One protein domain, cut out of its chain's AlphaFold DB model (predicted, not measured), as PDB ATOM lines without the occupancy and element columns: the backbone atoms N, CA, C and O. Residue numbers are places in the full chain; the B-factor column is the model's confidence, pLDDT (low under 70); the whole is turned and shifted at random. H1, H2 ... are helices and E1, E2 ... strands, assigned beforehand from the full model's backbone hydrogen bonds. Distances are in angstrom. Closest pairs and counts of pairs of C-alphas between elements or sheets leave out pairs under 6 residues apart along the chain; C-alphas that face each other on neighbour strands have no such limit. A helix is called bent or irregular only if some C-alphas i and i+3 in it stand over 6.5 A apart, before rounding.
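AT A GLANCE: This is residues 278 to 410 of the 446 residues of the protein "Transposase IS116/IS110/IS902 family protein" of Solibacter usitatus (strain Ellin6076) (UniProt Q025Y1). The long helix H6 runs through the middle and H4 crosses it, while H2 packs on H4, H3 packs on H6, and H5 makes a helical hairpin with H6. H1 packs on H2; the tip of a small hairpin of strands, residues 324 to 329, sticks out at one end of the longest axis, and residues 404 to 410 of H7 stick out elsewhere. The 133 printed residues hold seven named helices and two named strands in the order H1 H2 H3 E1 E2 H4 H5 H6 H7, the two strands forming one antiparallel sheet, E1 - E2. The class is mostly helix, and the whole is compact, with a radius of gyration of the C-alphas of 15.0 A and spans of 48 by 32 by 32 A, only just elongated.

HOW THE PARTS SIT: H1, residues 278 to 282, touches H2, residues 288 to 299, closest at the C-alphas of Met 281 and Glu 292, 5.3 A apart. H2 is irregular, but only just: C-alphas 290 and 293 are 6.8 A apart. H2 touches residues 341 to 348 of H4, residues 339 to 355, at a steep tilt of 42 degrees, opposite ways, closest at the C-alphas of Ala 298 and Ile 341, 5.9 A. H3, residues 309 to 315, touches residues 382 to 390 of H6, residues 373 to 394, at a steep tilt of 58 degrees, closest at the C-alphas of Ala 309 and Arg 386, 5.1 A. E1, residues 321 to 324, and E2, residues 329 to 332, form an antiparallel hairpin at 164 degrees, with N 323 and O 330 within hydrogen-bond range at 2.9 A and N 330 and O 323 at 2.8 A. H4 and H6, the two hubs, touch about perpendicular at 83 degrees, closest at the C-alphas of Gly 349 and Ala 381, 4.6 A. H5, residues 357 to 368, and H4 touch only at the corner, closest at the C-alphas of Val 353 and Arg 360, 4.3 A. H5 and H6 form a helical hairpin at a steep tilt of 38 degrees, closest at the C-alphas of Gln 366 and Ala 376, 5.3 A. H7, residues 400 to 410, touches no helix. Every O i to N i+4 pair is within hydrogen-bond range in H1, H3, H5 and H7, against 6 of 8 in H2, 12 of 13 in H4 and 17 of 18 in H6.

IN THESE COORDINATES: H1 begins at C-alpha 278, (25.376, 17.667, 136.395). From first to last C-alpha, H2 measures 16.3 A, H4 24.5 A, H5 16.2 A and H7 15.3 A. H6 measures 32.1 A, from (29.094, 28.468, 108.629) at C-alpha 373. H7 ends at C-alpha 410, (14.495, 43.497, 127.246).

THE WHOLE: The two C-alphas farthest apart are those of Phe 279 and Asn 327, 49.1 A. The printed part has no cut, and no link is long. Mean pLDDT of the printed part is 92.7, and no printed residue is under 70.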
ATOM      1  N   ARG A 278      25.971  18.484 137.467       97.19
ATOM      2  CA  ARG A 278      25.376  17.667 136.395       97.19
ATOM      3  C   ARG A 278      24.029  18.220 135.926       97.19
ATOM      4  O   ARG A 278      23.857  18.473 134.733       97.19
ATOM      5  N   PHE A 279      23.136  18.501 136.876       96.94
ATOM      6  CA  PHE A 279      21.777  18.999 136.627       96.94
ATOM      7  C   PHE A 279      21.744  20.330 135.851       96.94
ATOM      8  O   PHE A 279      20.784  20.623 135.135       96.94
ATOM      9  N   LEU A 280      22.799  21.152 135.957       97.06
ATOM     10  CA  LEU A 280      22.916  22.385 135.179       97.06
ATOM     11  C   LEU A 280      23.158  22.075 133.704       97.06
ATOM     12  O   LEU A 280      22.566  22.727 132.847       97.06
ATOM     13  N   MET A 281      24.007  21.091 133.403       96.75
ATOM     14  CA  MET A 281      24.355  20.754 132.024       96.75
ATOM     15  C   MET A 281      23.254  19.963 131.322       96.75
ATOM     16  O   MET A 281      22.980  20.253 130.163       96.75
ATOM     17  N   GLU A 282      22.575  19.051 132.023       96.19
ATOM     18  CA  GLU A 282      21.452  18.273 131.466       96.19
ATOM     19  C   GLU A 282      20.300  19.169 130.990       96.19
ATOM     20  O   GLU A 282      19.594  18.854 130.035       96.19
ATOM     21  N   SER A 283      20.124  20.330 131.626       95.12
ATOM     22  CA  SER A 283      19.108  21.305 131.222       95.12
ATOM     23  C   SER A 283      19.420  22.029 129.905       95.12
ATOM     24  O   SER A 283      18.553  22.709 129.356       95.12
ATOM     25  N   LEU A 284      20.651  21.928 129.390       95.00
ATOM     26  CA  LEU A 284      21.097  22.651 128.202       95.00
ATOM     27  C   LEU A 284      20.785  21.859 126.924       95.00
ATOM     28  O   LEU A 284      21.239  20.724 126.763       95.00
ATOM     29  N   PRO A 285      20.098  22.458 125.937       94.25
ATOM     30  CA  PRO A 285      19.740  21.737 124.726       94.25
ATOM     31  C   PRO A 285      20.986  21.363 123.921       94.25
ATOM     32  O   PRO A 285      21.925  22.146 123.769       94.25
ATOM     33  N   GLY A 286      20.983  20.156 123.356       93.06
ATOM     34  CA  GLY A 286      21.999  19.703 122.406       93.06
ATOM     35  C   GLY A 286      23.399  19.463 122.981       93.06
ATOM     36  O   GLY A 286      24.299  19.192 122.190       93.06
ATOM     37  N   ALA A 287      23.614  19.554 124.298       92.38
ATOM     38  CA  ALA A 287      24.884  19.161 124.905       92.38
ATOM     39  C   ALA A 287      25.013  17.625 124.909       92.38
ATOM     40  O   ALA A 287      25.834  17.077 124.170       92.38
ATOM     41  N   GLY A 288      24.144  16.935 125.655       92.44
ATOM     42  CA  GLY A 288      24.140  15.479 125.768       92.44
ATOM     43  C   GLY A 288      25.421  14.914 126.391       92.44
ATOM     44  O   GLY A 288      26.405  15.629 126.616       92.44
ATOM     45  N   LYS A 289      25.443  13.588 126.569       91.94
ATOM     46  CA  LYS A 289      26.496  12.853 127.296       91.94
ATOM     47  C   LYS A 289      27.934  13.201 126.886       91.94
ATOM     48  O   LYS A 289      28.843  13.184 127.703       91.94
ATOM     49  N   ALA A 290      28.165  13.533 125.612       90.25
ATOM     50  CA  ALA A 290      29.505  13.828 125.103       90.25
ATOM     51  C   ALA A 290      30.002  15.254 125.408       90.25
ATOM     52  O   ALA A 290      31.216  15.473 125.474       90.25
ATOM     53  N   LEU A 291      29.108  16.245 125.520       97.00
ATOM     54  CA  LEU A 291      29.489  17.653 125.699       97.00
ATOM     55  C   LEU A 291      29.209  18.166 127.109       97.00
ATOM     56  O   LEU A 291      29.931  19.055 127.550       97.00
ATOM     57  N   GLU A 292      28.237  17.610 127.830       97.81
ATOM     58  CA  GLU A 292      27.927  18.023 129.205       97.81
ATOM     59  C   GLU A 292      29.152  17.952 130.140       97.81
ATOM     60  O   GLU A 292      29.465  18.972 130.766       97.81
ATOM     61  N   PRO A 293      29.949  16.859 130.169       98.19
ATOM     62  CA  PRO A 293      31.140  16.802 131.019       98.19
ATOM     63  C   PRO A 293      32.221  17.800 130.576       98.19
ATOM     64  O   PRO A 293      32.929  18.382 131.396       98.19
ATOM     65  N   ARG A 294      32.320  18.062 129.265       97.88
ATOM     66  CA  ARG A 294      33.260  19.047 128.699       97.88
ATOM     67  C   ARG A 294      32.886  20.477 129.079       97.88
ATOM     68  O   ARG A 294      33.775  21.318 129.213       97.88
ATOM     69  N   LEU A 295      31.591  20.769 129.218       98.00
ATOM     70  CA  LEU A 295      31.116  22.065 129.693       98.00
ATOM     71  C   LEU A 295      31.494  22.255 131.163       98.00
ATOM     72  O   LEU A 295      32.100  23.275 131.473       98.00
ATOM     73  N   ILE A 296      31.266  21.266 132.036       97.12
ATOM     74  CA  ILE A 296      31.733  21.320 133.438       97.12
ATOM     75  C   ILE A 296      33.243  21.561 133.502       97.12
ATOM     76  O   ILE A 296      33.688  22.507 134.155       97.12
ATOM     77  N   ALA A 297      34.015  20.777 132.746       95.19
ATOM     78  CA  ALA A 297      35.464  20.914 132.673       95.19
ATOM     79  C   ALA A 297      35.911  22.333 132.275       95.19
ATOM     80  O   ALA A 297      36.866  22.872 132.833       95.19
ATOM     81  N   ALA A 298      35.220  22.964 131.320       94.62
ATOM     82  CA  ALA A 298      35.547  24.317 130.881       94.62
ATOM     83  C   ALA A 298      35.227  25.383 131.941       94.62
ATOM     84  O   ALA A 298      35.999  26.338 132.104       94.62
ATOM     85  N   MET A 299      34.096  25.233 132.633       93.50
ATOM     86  CA  MET A 299      33.595  26.218 133.591       93.50
ATOM     87  C   MET A 299      34.438  26.237 134.870       93.50
ATOM     88  O   MET A 299      34.891  27.309 135.277       93.50
ATOM     89  N   GLY A 300      34.736  25.062 135.430       92.25
ATOM     90  CA  GLY A 300      35.383  24.937 136.736       92.25
ATOM     91  C   GLY A 300      34.396  25.070 137.904       92.25
ATOM     92  O   GLY A 300      33.213  25.397 137.723       92.25
ATOM     93  N   THR A 301      34.892  24.827 139.113       92.06
ATOM     94  CA  THR A 301      34.137  24.935 140.363       92.06
ATOM     95  C   THR A 301      34.051  26.390 140.835       92.06
ATOM     96  O   THR A 301      32.978  26.815 141.269       92.06
ATOM     97  N   ASP A 302      35.136  27.165 140.706       90.69
ATOM     98  CA  ASP A 302      35.212  28.564 141.155       90.69
ATOM     99  C   ASP A 302      34.247  29.473 140.378       90.69
ATOM    100  O   ASP A 302      34.477  29.797 139.210       90.69
ATOM    101  N   ARG A 303      33.182  29.923 141.057       90.88
ATOM    102  CA  ARG A 303      32.121  30.769 140.490       90.88
ATOM    103  C   ARG A 303      32.525  32.224 140.264       90.88
ATOM    104  O   ARG A 303      31.906  32.897 139.435       90.88
ATOM    105  N   ASP A 304      33.579  32.682 140.930       88.38
ATOM    106  CA  ASP A 304      34.095  34.045 140.826       88.38
ATOM    107  C   ASP A 304      35.225  34.171 139.793       88.38
ATOM    108  O   ASP A 304      35.645  35.285 139.459       88.38
ATOM    109  N   ARG A 305      35.644  33.049 139.190       85.56
ATOM    110  CA  ARG A 305      36.661  32.981 138.127       85.56
ATOM    111  C   ARG A 305      36.440  33.995 137.003       85.56
ATOM    112  O   ARG A 305      37.401  34.499 136.419       85.56
ATOM    113  N   PHE A 306      35.180  34.279 136.668       88.25
ATOM    114  CA  PHE A 306      34.809  35.202 135.597       88.25
ATOM    115  C   PHE A 306      33.931  36.344 136.116       88.25
ATOM    116  O   PHE A 306      32.780  36.142 136.512       88.25
ATOM    117  N   ARG A 307      34.433  37.580 135.995       89.12
ATOM    118  CA  ARG A 307      33.702  38.799 136.392       89.12
ATOM    119  C   ARG A 307      32.446  39.022 135.548       89.12
ATOM    120  O   ARG A 307      31.480  39.627 136.007       89.12
ATOM    121  N   SER A 308      32.452  38.542 134.305       93.56
ATOM    122  CA  SER A 308      31.322  38.643 133.389       93.56
ATOM    123  C   SER A 308      31.281  37.496 132.377       93.56
ATOM    124  O   SER A 308      32.289  36.860 132.067       93.56
ATOM    125  N   ALA A 309      30.113  37.299 131.756       93.62
ATOM    126  CA  ALA A 309      29.975  36.417 130.595       93.62
ATOM    127  C   ALA A 309      30.867  36.836 129.409       93.62
ATOM    128  O   ALA A 309      31.221  36.005 128.575       93.62
ATOM    129  N   GLY A 310      31.205  38.129 129.305       93.75
ATOM    130  CA  GLY A 310      32.109  38.641 128.276       93.75
ATOM    131  C   GLY A 310      33.536  38.139 128.481       93.75
ATOM    132  O   GLY A 310      34.146  37.649 127.530       93.75
ATOM    133  N   ASP A 311      34.020  38.175 129.723       89.69
ATOM    134  CA  ASP A 311      35.341  37.651 130.093       89.69
ATOM    135  C   ASP A 311      35.419  36.147 129.838       89.69
ATOM    136  O   ASP A 311      36.382  35.665 129.241       89.69
ATOM    137  N   MET A 312      34.357  35.419 130.193       93.25
ATOM    138  CA  MET A 312      34.222  33.991 129.907       93.25
ATOM    139  C   MET A 312      34.290  33.706 128.399       93.25
ATOM    140  O   MET A 312      35.082  32.876 127.952       93.25
ATOM    141  N   ALA A 313      33.529  34.439 127.581       93.75
ATOM    142  CA  ALA A 313      33.548  34.268 126.128       93.75
ATOM    143  C   ALA A 313      34.909  34.617 125.498       93.75
ATOM    144  O   ALA A 313      35.295  34.002 124.497       93.75
ATOM    145  N   CYS A 314      35.635  35.585 126.066       90.75
ATOM    146  CA  CYS A 314      36.998  35.918 125.653       90.75
ATOM    147  C   CYS A 314      37.979  34.800 126.018       90.75
ATOM    148  O   CYS A 314      38.724  34.349 125.149       90.75
ATOM    149  N   CYS A 315      37.932  34.314 127.261       88.94
ATOM    150  CA  CYS A 315      38.776  33.225 127.754       88.94
ATOM    151  C   CYS A 315      38.583  31.935 126.942       88.94
ATOM    152  O   CYS A 315      39.550  31.291 126.537       88.94
ATOM    153  N   PHE A 316      37.334  31.596 126.615       93.50
ATOM    154  CA  PHE A 316      36.995  30.410 125.821       93.50
ATOM    155  C   PHE A 316      37.263  30.579 124.318       93.50
ATOM    156  O   PHE A 316      37.038  29.656 123.538       93.50
ATOM    157  N   GLY A 317      37.737  31.751 123.885       92.25
ATOM    158  CA  GLY A 317      38.105  32.017 122.497       92.25
ATOM    159  C   GLY A 317      36.927  32.109 121.520       92.25
ATOM    160  O   GLY A 317      37.126  31.988 120.311       92.25
ATOM    161  N   ILE A 318      35.705  32.305 122.027       95.06
ATOM    162  CA  ILE A 318      34.483  32.427 121.218       95.06
ATOM    163  C   ILE A 318      34.191  33.887 120.864       95.06
ATOM    164  O   ILE A 318      33.751  34.173 119.748       95.06
ATOM    165  N   ALA A 319      34.455  34.818 121.785       91.56
ATOM    166  CA  ALA A 319      34.330  36.242 121.509       91.56
ATOM    167  C   ALA A 319      35.357  36.675 120.445       91.56
ATOM    168  O   ALA A 319      36.535  36.329 120.576       91.56
ATOM    169  N   PRO A 320      34.961  37.450 119.421       88.00
ATOM    170  CA  PRO A 320      35.902  37.954 118.428       88.00
ATOM    171  C   PRO A 320      36.879  38.977 119.031       88.00
ATOM    172  O   PRO A 320      36.625  39.567 120.087       88.00
ATOM    173  N   VAL A 321      37.987  39.193 118.330       86.75
ATOM    174  CA  VAL A 321      38.898  40.328 118.502       86.75
ATOM    175  C   VAL A 321      38.599  41.319 117.390       86.75
ATOM    176  O   VAL A 321      38.410  40.923 116.242       86.75
ATOM    177  N   THR A 322      38.495  42.596 117.741       86.75
ATOM    178  CA  THR A 322      38.423  43.684 116.763       86.75
ATOM    179  C   THR A 322      39.709  44.478 116.875       86.75
ATOM    180  O   THR A 322      39.967  45.054 117.927       86.75
ATOM    181  N   GLU A 323      40.479  44.502 115.799       83.94
ATOM    182  CA  GLU A 323      41.618  45.396 115.632       83.94
ATOM    183  C   GLU A 323      41.173  46.545 114.735       83.94
ATOM    184  O   GLU A 323      40.591  46.335 113.668       83.94
ATOM    185  N   SER A 324      41.377  47.775 115.191       83.62
ATOM    186  CA  SER A 324      41.028  48.962 114.421       83.62
ATOM    187  C   SER A 324      42.129  50.004 114.518       83.62
ATOM    188  O   SER A 324      42.495  50.399 115.624       83.62
ATOM    189  N   SER A 325      42.606  50.460 113.365       84.06
ATOM    190  CA  SER A 325      43.452  51.642 113.198       84.06
ATOM    191  C   SER A 325      42.634  52.780 112.571       84.06
ATOM    192  O   SER A 325      41.468  52.587 112.227       84.06
ATOM    193  N   GLY A 326      43.236  53.961 112.388       80.56
ATOM    194  CA  GLY A 326      42.564  55.109 111.761       80.56
ATOM    195  C   GLY A 326      41.942  54.808 110.389       80.56
ATOM    196  O   GLY A 326      40.895  55.365 110.079       80.56
ATOM    197  N   ASN A 327      42.519  53.872 109.621       78.56
ATOM    198  CA  ASN A 327      42.083  53.546 108.255       78.56
ATOM    199  C   ASN A 327      41.639  52.089 108.061       78.56
ATOM    200  O   ASN A 327      41.200  51.720 106.974       78.56
ATOM    201  N   SER A 328      41.763  51.233 109.075       84.25
ATOM    202  CA  SER A 328      41.445  49.813 108.932       84.25
ATOM    203  C   SER A 328      40.670  49.286 110.126       84.25
ATOM    204  O   SER A 328      40.915  49.658 111.270       84.25
ATOM    205  N   ARG A 329      39.721  48.388 109.862       87.56
ATOM    206  CA  ARG A 329      39.024  47.624 110.892       87.56
ATOM    207  C   ARG A 329      38.960  46.172 110.465       87.56
ATOM    208  O   ARG A 329      38.346  45.848 109.452       87.56
ATOM    209  N   TRP A 330      39.525  45.301 111.283       85.94
ATOM    210  CA  TRP A 330      39.511  43.868 111.067       85.94
ATOM    211  C   TRP A 330      38.948  43.145 112.289       85.94
ATOM    212  O   TRP A 330      39.226  43.487 113.436       85.94
ATOM    213  N   VAL A 331      38.103  42.145 112.036       86.38
ATOM    214  CA  VAL A 331      37.535  41.280 113.068       86.38
ATOM    215  C   VAL A 331      38.007  39.858 112.814       86.38
ATOM    216  O   VAL A 331      37.657  39.256 111.800       86.38
ATOM    217  N   HIS A 332      38.755  39.303 113.759       85.94
ATOM    218  CA  HIS A 332      39.228  37.923 113.713       85.94
ATOM    219  C   HIS A 332      38.845  37.178 114.997       85.94
ATOM    220  O   HIS A 332      38.301  37.746 115.945       85.94
ATOM    221  N   TRP A 333      39.045  35.861 115.032       84.69
ATOM    222  CA  TRP A 333      38.834  35.097 116.265       84.69
ATOM    223  C   TRP A 333      40.025  35.264 117.222       84.69
ATOM    224  O   TRP A 333      41.090  35.746 116.836       84.69
ATOM    225  N   ARG A 334      39.896  34.800 118.464       87.25
ATOM    226  CA  ARG A 334      41.015  34.779 119.420       87.25
ATOM    227  C   ARG A 334      41.946  33.607 119.135       87.25
ATOM    228  O   ARG A 334      41.508  32.459 119.171       87.25
ATOM    229  N   TRP A 335      43.214  33.896 118.852       83.69
ATOM    230  CA  TRP A 335      44.245  32.884 118.592       83.69
ATOM    231  C   TRP A 335      44.735  32.221 119.882       83.69
ATOM    232  O   TRP A 335      44.813  30.995 119.948       83.69
ATOM    233  N   GLN A 336      44.992  33.032 120.910       81.44
ATOM    234  CA  GLN A 336      45.435  32.595 122.230       81.44
ATOM    235  C   GLN A 336      44.233  32.182 123.090       81.44
ATOM    236  O   GLN A 336      43.583  33.010 123.724       81.44
ATOM    237  N   CYS A 337      43.899  30.893 123.066       85.75
ATOM    238  CA  CYS A 337      42.909  30.277 123.949       85.75
ATOM    239  C   CYS A 337      43.103  28.755 123.988       85.75
ATOM    240  O   CYS A 337      43.749  28.179 123.105       85.75
ATOM    241  N   SER A 338      42.467  28.074 124.946       89.31
ATOM    242  CA  SER A 338      42.379  26.610 124.904       89.31
ATOM    243  C   SER A 338      41.615  26.166 123.651       89.31
ATOM    244  O   SER A 338      40.431  26.473 123.480       89.31
ATOM    245  N   LYS A 339      42.300  25.441 122.756       91.50
ATOM    246  CA  LYS A 339      41.695  24.891 121.531       91.50
ATOM    247  C   LYS A 339      40.575  23.908 121.871       91.50
ATOM    248  O   LYS A 339      39.533  23.955 121.224       91.50
ATOM    249  N   PHE A 340      40.777  23.089 122.906       94.31
ATOM    250  CA  PHE A 340      39.793  22.130 123.407       94.31
ATOM    251  C   PHE A 340      38.514  22.825 123.883       94.31
ATOM    252  O   PHE A 340      37.428  22.503 123.406       94.31
ATOM    253  N   ILE A 341      38.631  23.839 124.747       95.31
ATOM    254  CA  ILE A 341      37.461  24.561 125.268       95.31
ATOM    255  C   ILE A 341      36.729  25.296 124.140       95.31
ATOM    256  O   ILE A 341      35.509  25.190 124.018       95.31
ATOM    257  N   ARG A 342      37.458  25.988 123.254       95.75
ATOM    258  CA  ARG A 342      36.849  26.661 122.098       95.75
ATOM    259  C   ARG A 342      36.084  25.676 121.214       95.75
ATOM    260  O   ARG A 342      34.978  25.979 120.765       95.75
ATOM    261  N   GLN A 343      36.665  24.503 120.972       95.88
ATOM    262  CA  GLN A 343      36.020  23.429 120.229       95.88
ATOM    263  C   GLN A 343      34.752  22.940 120.938       95.88
ATOM    264  O   GLN A 343      33.733  22.797 120.271       95.88
ATOM    265  N   THR A 344      34.772  22.754 122.263       97.44
ATOM    266  CA  THR A 344      33.595  22.359 123.060       97.44
ATOM    267  C   THR A 344      32.412  23.289 122.822       97.44
ATOM    268  O   THR A 344      31.336  22.832 122.446       97.44
ATOM    269  N   PHE A 345      32.614  24.600 122.953       97.56
ATOM    270  CA  PHE A 345      31.534  25.567 122.749       97.56
ATOM    271  C   PHE A 345      31.093  25.672 121.288       97.56
ATOM    272  O   PHE A 345      29.910  25.872 121.016       97.56
ATOM    273  N   HIS A 346      32.019  25.526 120.337       97.25
ATOM    274  CA  HIS A 346      31.673  25.505 118.919       97.25
ATOM    275  C   HIS A 346      30.815  24.279 118.560       97.25
ATOM    276  O   HIS A 346      29.801  24.423 117.881       97.25
ATOM    277  N   GLU A 347      31.205  23.084 119.008       97.44
ATOM    278  CA  GLU A 347      30.467  21.836 118.774       97.44
ATOM    279  C   GLU A 347      29.101  21.861 119.463       97.44
ATOM    280  O   GLU A 347      28.098  21.565 118.816       97.44
ATOM    281  N   TRP A 348      29.030  22.322 120.715       98.00
ATOM    282  CA  TRP A 348      27.753  22.494 121.411       98.00
ATOM    283  C   TRP A 348      26.828  23.472 120.681       98.00
ATOM    284  O   TRP A 348      25.672  23.145 120.406       98.00
ATOM    285  N   GLY A 349      27.354  24.623 120.248       97.25
ATOM    286  CA  GLY A 349      26.613  25.563 119.411       97.25
ATOM    287  C   GLY A 349      26.049  24.904 118.147       97.25
ATOM    288  O   GLY A 349      24.878  25.101 117.831       97.25
ATOM    289  N   ALA A 350      26.831  24.073 117.453       97.31
ATOM    290  CA  ALA A 350      26.370  23.360 116.259       97.31
ATOM    291  C   ALA A 350      25.276  22.320 116.560       97.31
ATOM    292  O   ALA A 350      24.313  22.214 115.800       97.31
ATOM    293  N   CYS A 351      25.381  21.587 117.671       97.00
ATOM    294  CA  CYS A 351      24.344  20.653 118.107       97.00
ATOM    295  C   CYS A 351      23.030  21.372 118.431       97.00
ATOM    296  O   CYS A 351      21.962  20.909 118.026       97.00
ATOM    297  N   THR A 352      23.097  22.534 119.090       96.19
ATOM    298  CA  THR A 352      21.894  23.305 119.447       96.19
ATOM    299  C   THR A 352      21.121  23.780 118.218       96.19
ATOM    300  O   THR A 352      19.899  23.711 118.219       96.19
ATOM    301  N   VAL A 353      21.799  24.137 117.118       96.31
ATOM    302  CA  VAL A 353      21.157  24.531 115.846       96.31
ATOM    303  C   VAL A 353      20.238  23.438 115.290       96.31
ATOM    304  O   VAL A 353      19.260  23.741 114.614       96.31
ATOM    305  N   ARG A 354      20.532  22.163 115.563       91.19
ATOM    306  CA  ARG A 354      19.715  21.029 115.099       91.19
ATOM    307  C   ARG A 354      18.575  20.677 116.055       91.19
ATOM    308  O   ARG A 354      17.643  19.996 115.641       91.19
ATOM    309  N   LYS A 355      18.682  21.066 117.327       88.50
ATOM    310  CA  LYS A 355      17.807  20.609 118.418       88.50
ATOM    311  C   LYS A 355      16.878  21.696 118.958       88.50
ATOM    312  O   LYS A 355      15.829  21.361 119.485       88.50
ATOM    313  N   GLU A 356      17.243  22.968 118.826       88.50
ATOM    314  CA  GLU A 356      16.486  24.105 119.350       88.50
ATOM    315  C   GLU A 356      16.173  25.102 118.223       88.50
ATOM    316  O   GLU A 356      17.075  25.607 117.546       88.50
ATOM    317  N   GLY A 357      14.887  25.426 118.048       89.81
ATOM    318  CA  GLY A 357      14.423  26.331 116.990       89.81
ATOM    319  C   GLY A 357      15.079  27.712 117.049       89.81
ATOM    320  O   GLY A 357      15.541  28.224 116.037       89.81
ATOM    321  N   ARG A 358      15.261  28.298 118.239       88.81
ATOM    322  CA  ARG A 358      15.864  29.641 118.349       88.81
ATOM    323  C   ARG A 358      17.345  29.686 118.009       88.81
ATOM    324  O   ARG A 358      17.801  30.672 117.413       88.81
ATOM    325  N   ALA A 359      18.110  28.666 118.403       93.69
ATOM    326  CA  ALA A 359      19.492  28.525 117.968       93.69
ATOM    327  C   ALA A 359      19.559  28.446 116.438       93.69
ATOM    328  O   ALA A 359      20.393  29.132 115.835       93.69
ATOM    329  N   ARG A 360      18.640  27.692 115.819       95.94
ATOM    330  CA  ARG A 360      18.494  27.609 114.363       95.94
ATOM    331  C   ARG A 360      18.169  28.960 113.733       95.94
ATOM    332  O   ARG A 360      18.938  29.411 112.888       95.94
ATOM    333  N   ASP A 361      17.148  29.664 114.209       95.38
ATOM    334  CA  ASP A 361      16.769  30.975 113.672       95.38
ATOM    335  C   ASP A 361      17.918  31.980 113.785       95.38
ATOM    336  O   ASP A 361      18.171  32.796 112.897       95.38
ATOM    337  N   HIS A 362      18.641  31.966 114.912       95.31
ATOM    338  CA  HIS A 362      19.794  32.843 115.090       95.31
ATOM    339  C   HIS A 362      20.914  32.500 114.115       95.31
ATOM    340  O   HIS A 362      21.485  33.419 113.524       95.31
ATOM    341  N   TYR A 363      21.210  31.213 113.937       97.69
ATOM    342  CA  TYR A 363      22.171  30.727 112.956       97.69
ATOM    343  C   TYR A 363      21.786  31.144 111.530       97.69
ATOM    344  O   TYR A 363      22.605  31.755 110.842       97.69
ATOM    345  N   GLU A 364      20.543  30.908 111.113       97.81
ATOM    346  CA  GLU A 364      20.038  31.252 109.779       97.81
ATOM    347  C   GLU A 364      20.083  32.767 109.543       97.81
ATOM    348  O   GLU A 364      20.632  33.213 108.535       97.81
ATOM    349  N   ARG A 365      19.687  33.587 110.529       97.69
ATOM    350  CA  ARG A 365      19.867  35.051 110.467       97.69
ATOM    351  C   ARG A 365      21.329  35.475 110.326       97.69
ATOM    352  O   ARG A 365      21.607  36.495 109.701       97.69
ATOM    353  N   GLN A 366      22.282  34.765 110.937       96.94
ATOM    354  CA  GLN A 366      23.706  35.066 110.740       96.94
ATOM    355  C   GLN A 366      24.180  34.670 109.337       96.94
ATOM    356  O   GLN A 366      24.959  35.415 108.743       96.94
ATOM    357  N   ARG A 367      23.712  33.534 108.806       97.81
ATOM    358  CA  ARG A 367      24.011  33.082 107.440       97.81
ATOM    359  C   ARG A 367      23.450  34.046 106.393       97.81
ATOM    360  O   ARG A 367      24.186  34.417 105.488       97.81
ATOM    361  N   ALA A 368      22.226  34.537 106.587       97.50
ATOM    362  CA  ALA A 368      21.597  35.552 105.735       97.50
ATOM    363  C   ALA A 368      22.374  36.883 105.704       97.50
ATOM    364  O   ALA A 368      22.333  37.605 104.719       97.50
ATOM    365  N   LYS A 369      23.153  37.187 106.753       95.81
ATOM    366  CA  LYS A 369      24.077  38.337 106.801       95.81
ATOM    367  C   LYS A 369      25.431  38.073 106.119       95.81
ATOM    368  O   LYS A 369      26.390  38.789 106.389       95.81
ATOM    369  N   GLY A 370      25.555  37.006 105.329       95.50
ATOM    370  CA  GLY A 370      26.784  36.637 104.617       95.50
ATOM    371  C   GLY A 370      27.869  35.976 105.479       95.50
ATOM    372  O   GLY A 370      28.963  35.704 104.990       95.50
ATOM    373  N   LYS A 371      27.617  35.681 106.764       93.62
ATOM    374  CA  LYS A 371      28.629  35.035 107.621       93.62
ATOM    375  C   LYS A 371      28.845  33.584 107.212       93.62
ATOM    376  O   LYS A 371      27.874  32.865 106.996       93.62
ATOM    377  N   SER A 372      30.097  33.114 107.210       95.25
ATOM    378  CA  SER A 372      30.438  31.696 106.994       95.25
ATOM    379  C   SER A 372      29.794  30.768 108.037       95.25
ATOM    380  O   SER A 372      29.407  31.213 109.120       95.25
ATOM    381  N   HIS A 373      29.693  29.467 107.734       95.12
ATOM    382  CA  HIS A 373      29.094  28.468 108.629       95.12
ATOM    383  C   HIS A 373      29.683  28.536 110.048       95.12
ATOM    384  O   HIS A 373      28.961  28.773 111.015       95.12
ATOM    385  N   HIS A 374      31.010  28.441 110.170       94.88
ATOM    386  CA  HIS A 374      31.691  28.488 111.466       94.88
ATOM    387  C   HIS A 374      31.528  29.833 112.184       94.88
ATOM    388  O   HIS A 374      31.453  29.874 113.411       94.88
ATOM    389  N   ALA A 375      31.448  30.949 111.453       94.00
ATOM    390  CA  ALA A 375      31.183  32.251 112.062       94.00
ATOM    391  C   ALA A 375      29.751  32.345 112.619       94.00
ATOM    392  O   ALA A 375      29.548  32.902 113.702       94.00
ATOM    393  N   ALA A 376      28.769  31.772 111.919       96.50
ATOM    394  CA  ALA A 376      27.391  31.688 112.389       96.50
ATOM    395  C   ALA A 376      27.269  30.776 113.624       96.50
ATOM    396  O   ALA A 376      26.696  31.199 114.628       96.50
ATOM    397  N   VAL A 377      27.894  29.591 113.610       97.12
ATOM    398  CA  VAL A 377      27.935  28.672 114.766       97.12
ATOM    399  C   VAL A 377      28.599  29.324 115.982       97.12
ATOM    400  O   VAL A 377      28.038  29.293 117.075       97.12
ATOM    401  N   ARG A 378      29.745  30.002 115.819       95.50
ATOM    402  CA  ARG A 378      30.369  30.750 116.929       95.50
ATOM    403  C   ARG A 378      29.456  31.831 117.492       95.50
ATOM    404  O   ARG A 378      29.480  32.077 118.691       95.50
ATOM    405  N   SER A 379      28.644  32.478 116.656       95.75
ATOM    406  CA  SER A 379      27.681  33.468 117.139       95.75
ATOM    407  C   SER A 379      26.571  32.842 117.989       95.75
ATOM    408  O   SER A 379      26.113  33.493 118.927       95.75
ATOM    409  N   VAL A 380      26.157  31.606 117.688       97.12
ATOM    410  CA  VAL A 380      25.249  30.819 118.539       97.12
ATOM    411  C   VAL A 380      25.943  30.479 119.861       97.12
ATOM    412  O   VAL A 380      25.430  30.824 120.922       97.12
ATOM    413  N   ALA A 381      27.160  29.927 119.808       97.31
ATOM    414  CA  ALA A 381      27.960  29.618 120.997       97.31
ATOM    415  C   ALA A 381      28.182  30.847 121.901       97.31
ATOM    416  O   ALA A 381      28.075  30.762 123.120       97.31
ATOM    417  N   PHE A 382      28.422  32.022 121.309       95.88
ATOM    418  CA  PHE A 382      28.579  33.282 122.038       95.88
ATOM    419  C   PHE A 382      27.328  33.652 122.851       95.88
ATOM    420  O   PHE A 382      27.442  34.172 123.961       95.88
ATOM    421  N   LYS A 383      26.128  33.384 122.321       94.75
ATOM    422  CA  LYS A 383      24.877  33.583 123.068       94.75
ATOM    423  C   LYS A 383      24.737  32.563 124.189       94.75
ATOM    424  O   LYS A 383      24.435  32.956 125.315       94.75
ATOM    425  N   TRP A 384      25.019  31.297 123.899       96.62
ATOM    426  CA  TRP A 384      24.956  30.223 124.883       96.62
ATOM    427  C   TRP A 384      25.880  30.434 126.074       96.62
ATOM    428  O   TRP A 384      25.443  30.243 127.201       96.62
ATOM    429  N   ILE A 385      27.102  30.930 125.863       96.94
ATOM    430  CA  ILE A 385      28.027  31.254 126.962       96.94
ATOM    431  C   ILE A 385      27.405  32.244 127.949       96.94
ATOM    432  O   ILE A 385      27.595  32.114 129.151       96.94
ATOM    433  N   ARG A 386      26.621  33.219 127.476       95.25
ATOM    434  CA  ARG A 386      25.964  34.193 128.362       95.25
ATOM    435  C   ARG A 386      24.868  33.554 129.204       95.25
ATOM    436  O   ARG A 386      24.733  33.904 130.371       95.25
ATOM    437  N   ILE A 387      24.098  32.647 128.609       95.12
ATOM    438  CA  ILE A 387      23.047  31.895 129.302       95.12
ATOM    439  C   ILE A 387      23.690  30.956 130.325       95.12
ATOM    440  O   ILE A 387      23.348  31.017 131.504       95.12
ATOM    441  N   LEU A 388      24.677  30.169 129.892       96.62
ATOM    442  CA  LEU A 388      25.414  29.238 130.737       96.62
ATOM    443  C   LEU A 388      26.096  29.954 131.902       96.62
ATOM    444  O   LEU A 388      25.948  29.517 133.033       96.62
ATOM    445  N   TYR A 389      26.768  31.083 131.656       96.69
ATOM    446  CA  TYR A 389      27.376  31.902 132.709       96.69
ATOM    447  C   TYR A 389      26.372  32.249 133.814       96.69
ATOM    448  O   TYR A 389      26.690  32.130 134.994       96.69
ATOM    449  N   ARG A 390      25.150  32.653 133.442       95.25
ATOM    450  CA  ARG A 390      24.097  32.976 134.414       95.25
ATOM    451  C   ARG A 390      23.593  31.738 135.148       95.25
ATOM    452  O   ARG A 390      23.520  31.784 136.368       95.25
ATOM    453  N   CYS A 391      23.315  30.650 134.433       95.94
ATOM    454  CA  CYS A 391      22.858  29.392 135.031       95.94
ATOM    455  C   CYS A 391      23.888  28.833 136.026       95.94
ATOM    456  O   CYS A 391      23.550  28.457 137.142       95.94
ATOM    457  N   TRP A 392      25.164  28.847 135.643       96.25
ATOM    458  CA  TRP A 392      26.286  28.351 136.436       96.25
ATOM    459  C   TRP A 392      26.548  29.181 137.691       96.25
ATOM    460  O   TRP A 392      26.726  28.620 138.774       96.25
ATOM    461  N   ARG A 393      26.535  30.511 137.560       95.25
ATOM    462  CA  ARG A 393      26.771  31.422 138.683       95.25
ATOM    463  C   ARG A 393      25.610  31.423 139.673       95.25
ATOM    464  O   ARG A 393      25.839  31.383 140.873       95.25
ATOM    465  N   ASP A 394      24.382  31.447 139.162       94.56
ATOM    466  CA  ASP A 394      23.178  31.521 139.990       94.56
ATOM    467  C   ASP A 394      22.730  30.105 140.459       94.56
ATOM    468  O   ASP A 394      21.803  29.989 141.250       94.56
ATOM    469  N   ARG A 395      23.400  29.030 139.995       95.38
ATOM    470  CA  ARG A 395      23.077  27.602 140.230       95.38
ATOM    471  C   ARG A 395      21.627  27.233 139.900       95.38
ATOM    472  O   ARG A 395      20.990  26.436 140.580       95.38
ATOM    473  N   VAL A 396      21.123  27.795 138.809       96.19
ATOM    474  CA  VAL A 396      19.760  27.568 138.326       96.19
ATOM    475  C   VAL A 396      19.822  26.931 136.936       96.19
ATOM    476  O   VAL A 396      20.507  27.479 136.073       96.19
ATOM    477  N   PRO A 397      19.104  25.820 136.680       97.06
ATOM    478  CA  PRO A 397      19.068  25.179 135.365       97.06
ATOM    479  C   PRO A 397      18.599  26.122 134.256       97.06
ATOM    480  O   PRO A 397      17.881  27.096 134.501       97.06
ATOM    481  N   TYR A 398      18.937  25.828 133.008       95.62
ATOM    482  CA  TYR A 398      18.321  26.518 131.884       95.62
ATOM    483  C   TYR A 398      16.806  26.261 131.861       95.62
ATOM    484  O   TYR A 398      16.320  25.178 132.167       95.62
ATOM    485  N   SER A 399      16.052  27.303 131.521       93.88
ATOM    486  CA  SER A 399      14.622  27.222 131.239       93.88
ATOM    487  C   SER A 399      14.344  28.131 130.058       93.88
ATOM    488  O   SER A 399      14.634  29.333 130.102       93.88
ATOM    489  N   GLU A 400      13.770  27.551 129.009       89.69
ATOM    490  CA  GLU A 400      13.420  28.291 127.807       89.69
ATOM    491  C   GLU A 400      12.409  29.407 128.109       89.69
ATOM    492  O   GLU A 400      12.550  30.524 127.606       89.69
ATOM    493  N   GLN A 401      11.441  29.138 128.988       91.25
ATOM    494  CA  GLN A 401      10.437  30.112 129.407       91.25
ATOM    495  C   GLN A 401      11.071  31.325 130.099       91.25
ATOM    496  O   GLN A 401      10.833  32.463 129.693       91.25
ATOM    497  N   ARG A 402      11.957  31.115 131.083       91.06
ATOM    498  CA  ARG A 402      12.660  32.233 131.745       91.06
ATOM    499  C   ARG A 402      13.468  33.065 130.754       91.06
ATOM    500  O   ARG A 402      13.555  34.289 130.881       91.06
ATOM    501  N   TYR A 403      14.080  32.405 129.774       87.88
ATOM    502  CA  TYR A 403      14.824  33.087 128.724       87.88
ATOM    503  C   TYR A 403      13.903  33.937 127.834       87.88
ATOM    504  O   TYR A 403      14.235  35.090 127.552       87.88
ATOM    505  N   LEU A 404      12.724  33.429 127.461       87.31
ATOM    506  CA  LEU A 404      11.702  34.190 126.735       87.31
ATOM    507  C   LEU A 404      11.234  35.425 127.494       87.31
ATOM    508  O   LEU A 404      11.230  36.525 126.944       87.31
ATOM    509  N   GLU A 405      10.891  35.263 128.767       89.94
ATOM    510  CA  GLU A 405      10.451  36.364 129.622       89.94
ATOM    511  C   GLU A 405      11.545  37.428 129.771       89.94
ATOM    512  O   GLU A 405      11.268  38.627 129.842       89.94
ATOM    513  N   ALA A 406      12.816  37.022 129.820       86.81
ATOM    514  CA  ALA A 406      13.941  37.952 129.834       86.81
ATOM    515  C   ALA A 406      14.081  38.712 128.501       86.81
ATOM    516  O   ALA A 406      14.333  39.919 128.519       86.81
ATOM    517  N   LEU A 407      13.890  38.041 127.359       85.31
ATOM    518  CA  LEU A 407      13.913  38.679 126.039       85.31
ATOM    519  C   LEU A 407      12.751  39.660 125.851       85.31
ATOM    520  O   LEU A 407      12.983  40.773 125.386       85.31
ATOM    521  N   ALA A 408      11.535  39.287 126.254       87.06
ATOM    522  CA  ALA A 408      10.360  40.155 126.187       87.06
ATOM    523  C   ALA A 408      10.543  41.413 127.054       87.06
ATOM    524  O   ALA A 408      10.350  42.532 126.580       87.06
ATOM    525  N   ARG A 409      11.036  41.249 128.292       88.19
ATOM    526  CA  ARG A 409      11.378  42.377 129.176       88.19
ATOM    527  C   ARG A 409      12.459  43.283 128.590       88.19
ATOM    528  O   ARG A 409      12.401  44.495 128.778       88.19
ATOM    529  N   ALA A 410      13.450  42.717 127.903       83.81
ATOM    530  CA  ALA A 410      14.495  43.497 127.246       83.81
ATOM    531  C   ALA A 410      13.977  44.246 126.007       83.81
ATOM    532  O   ALA A 410      14.417  45.362 125.764       83.81
TER     533      ALA A 410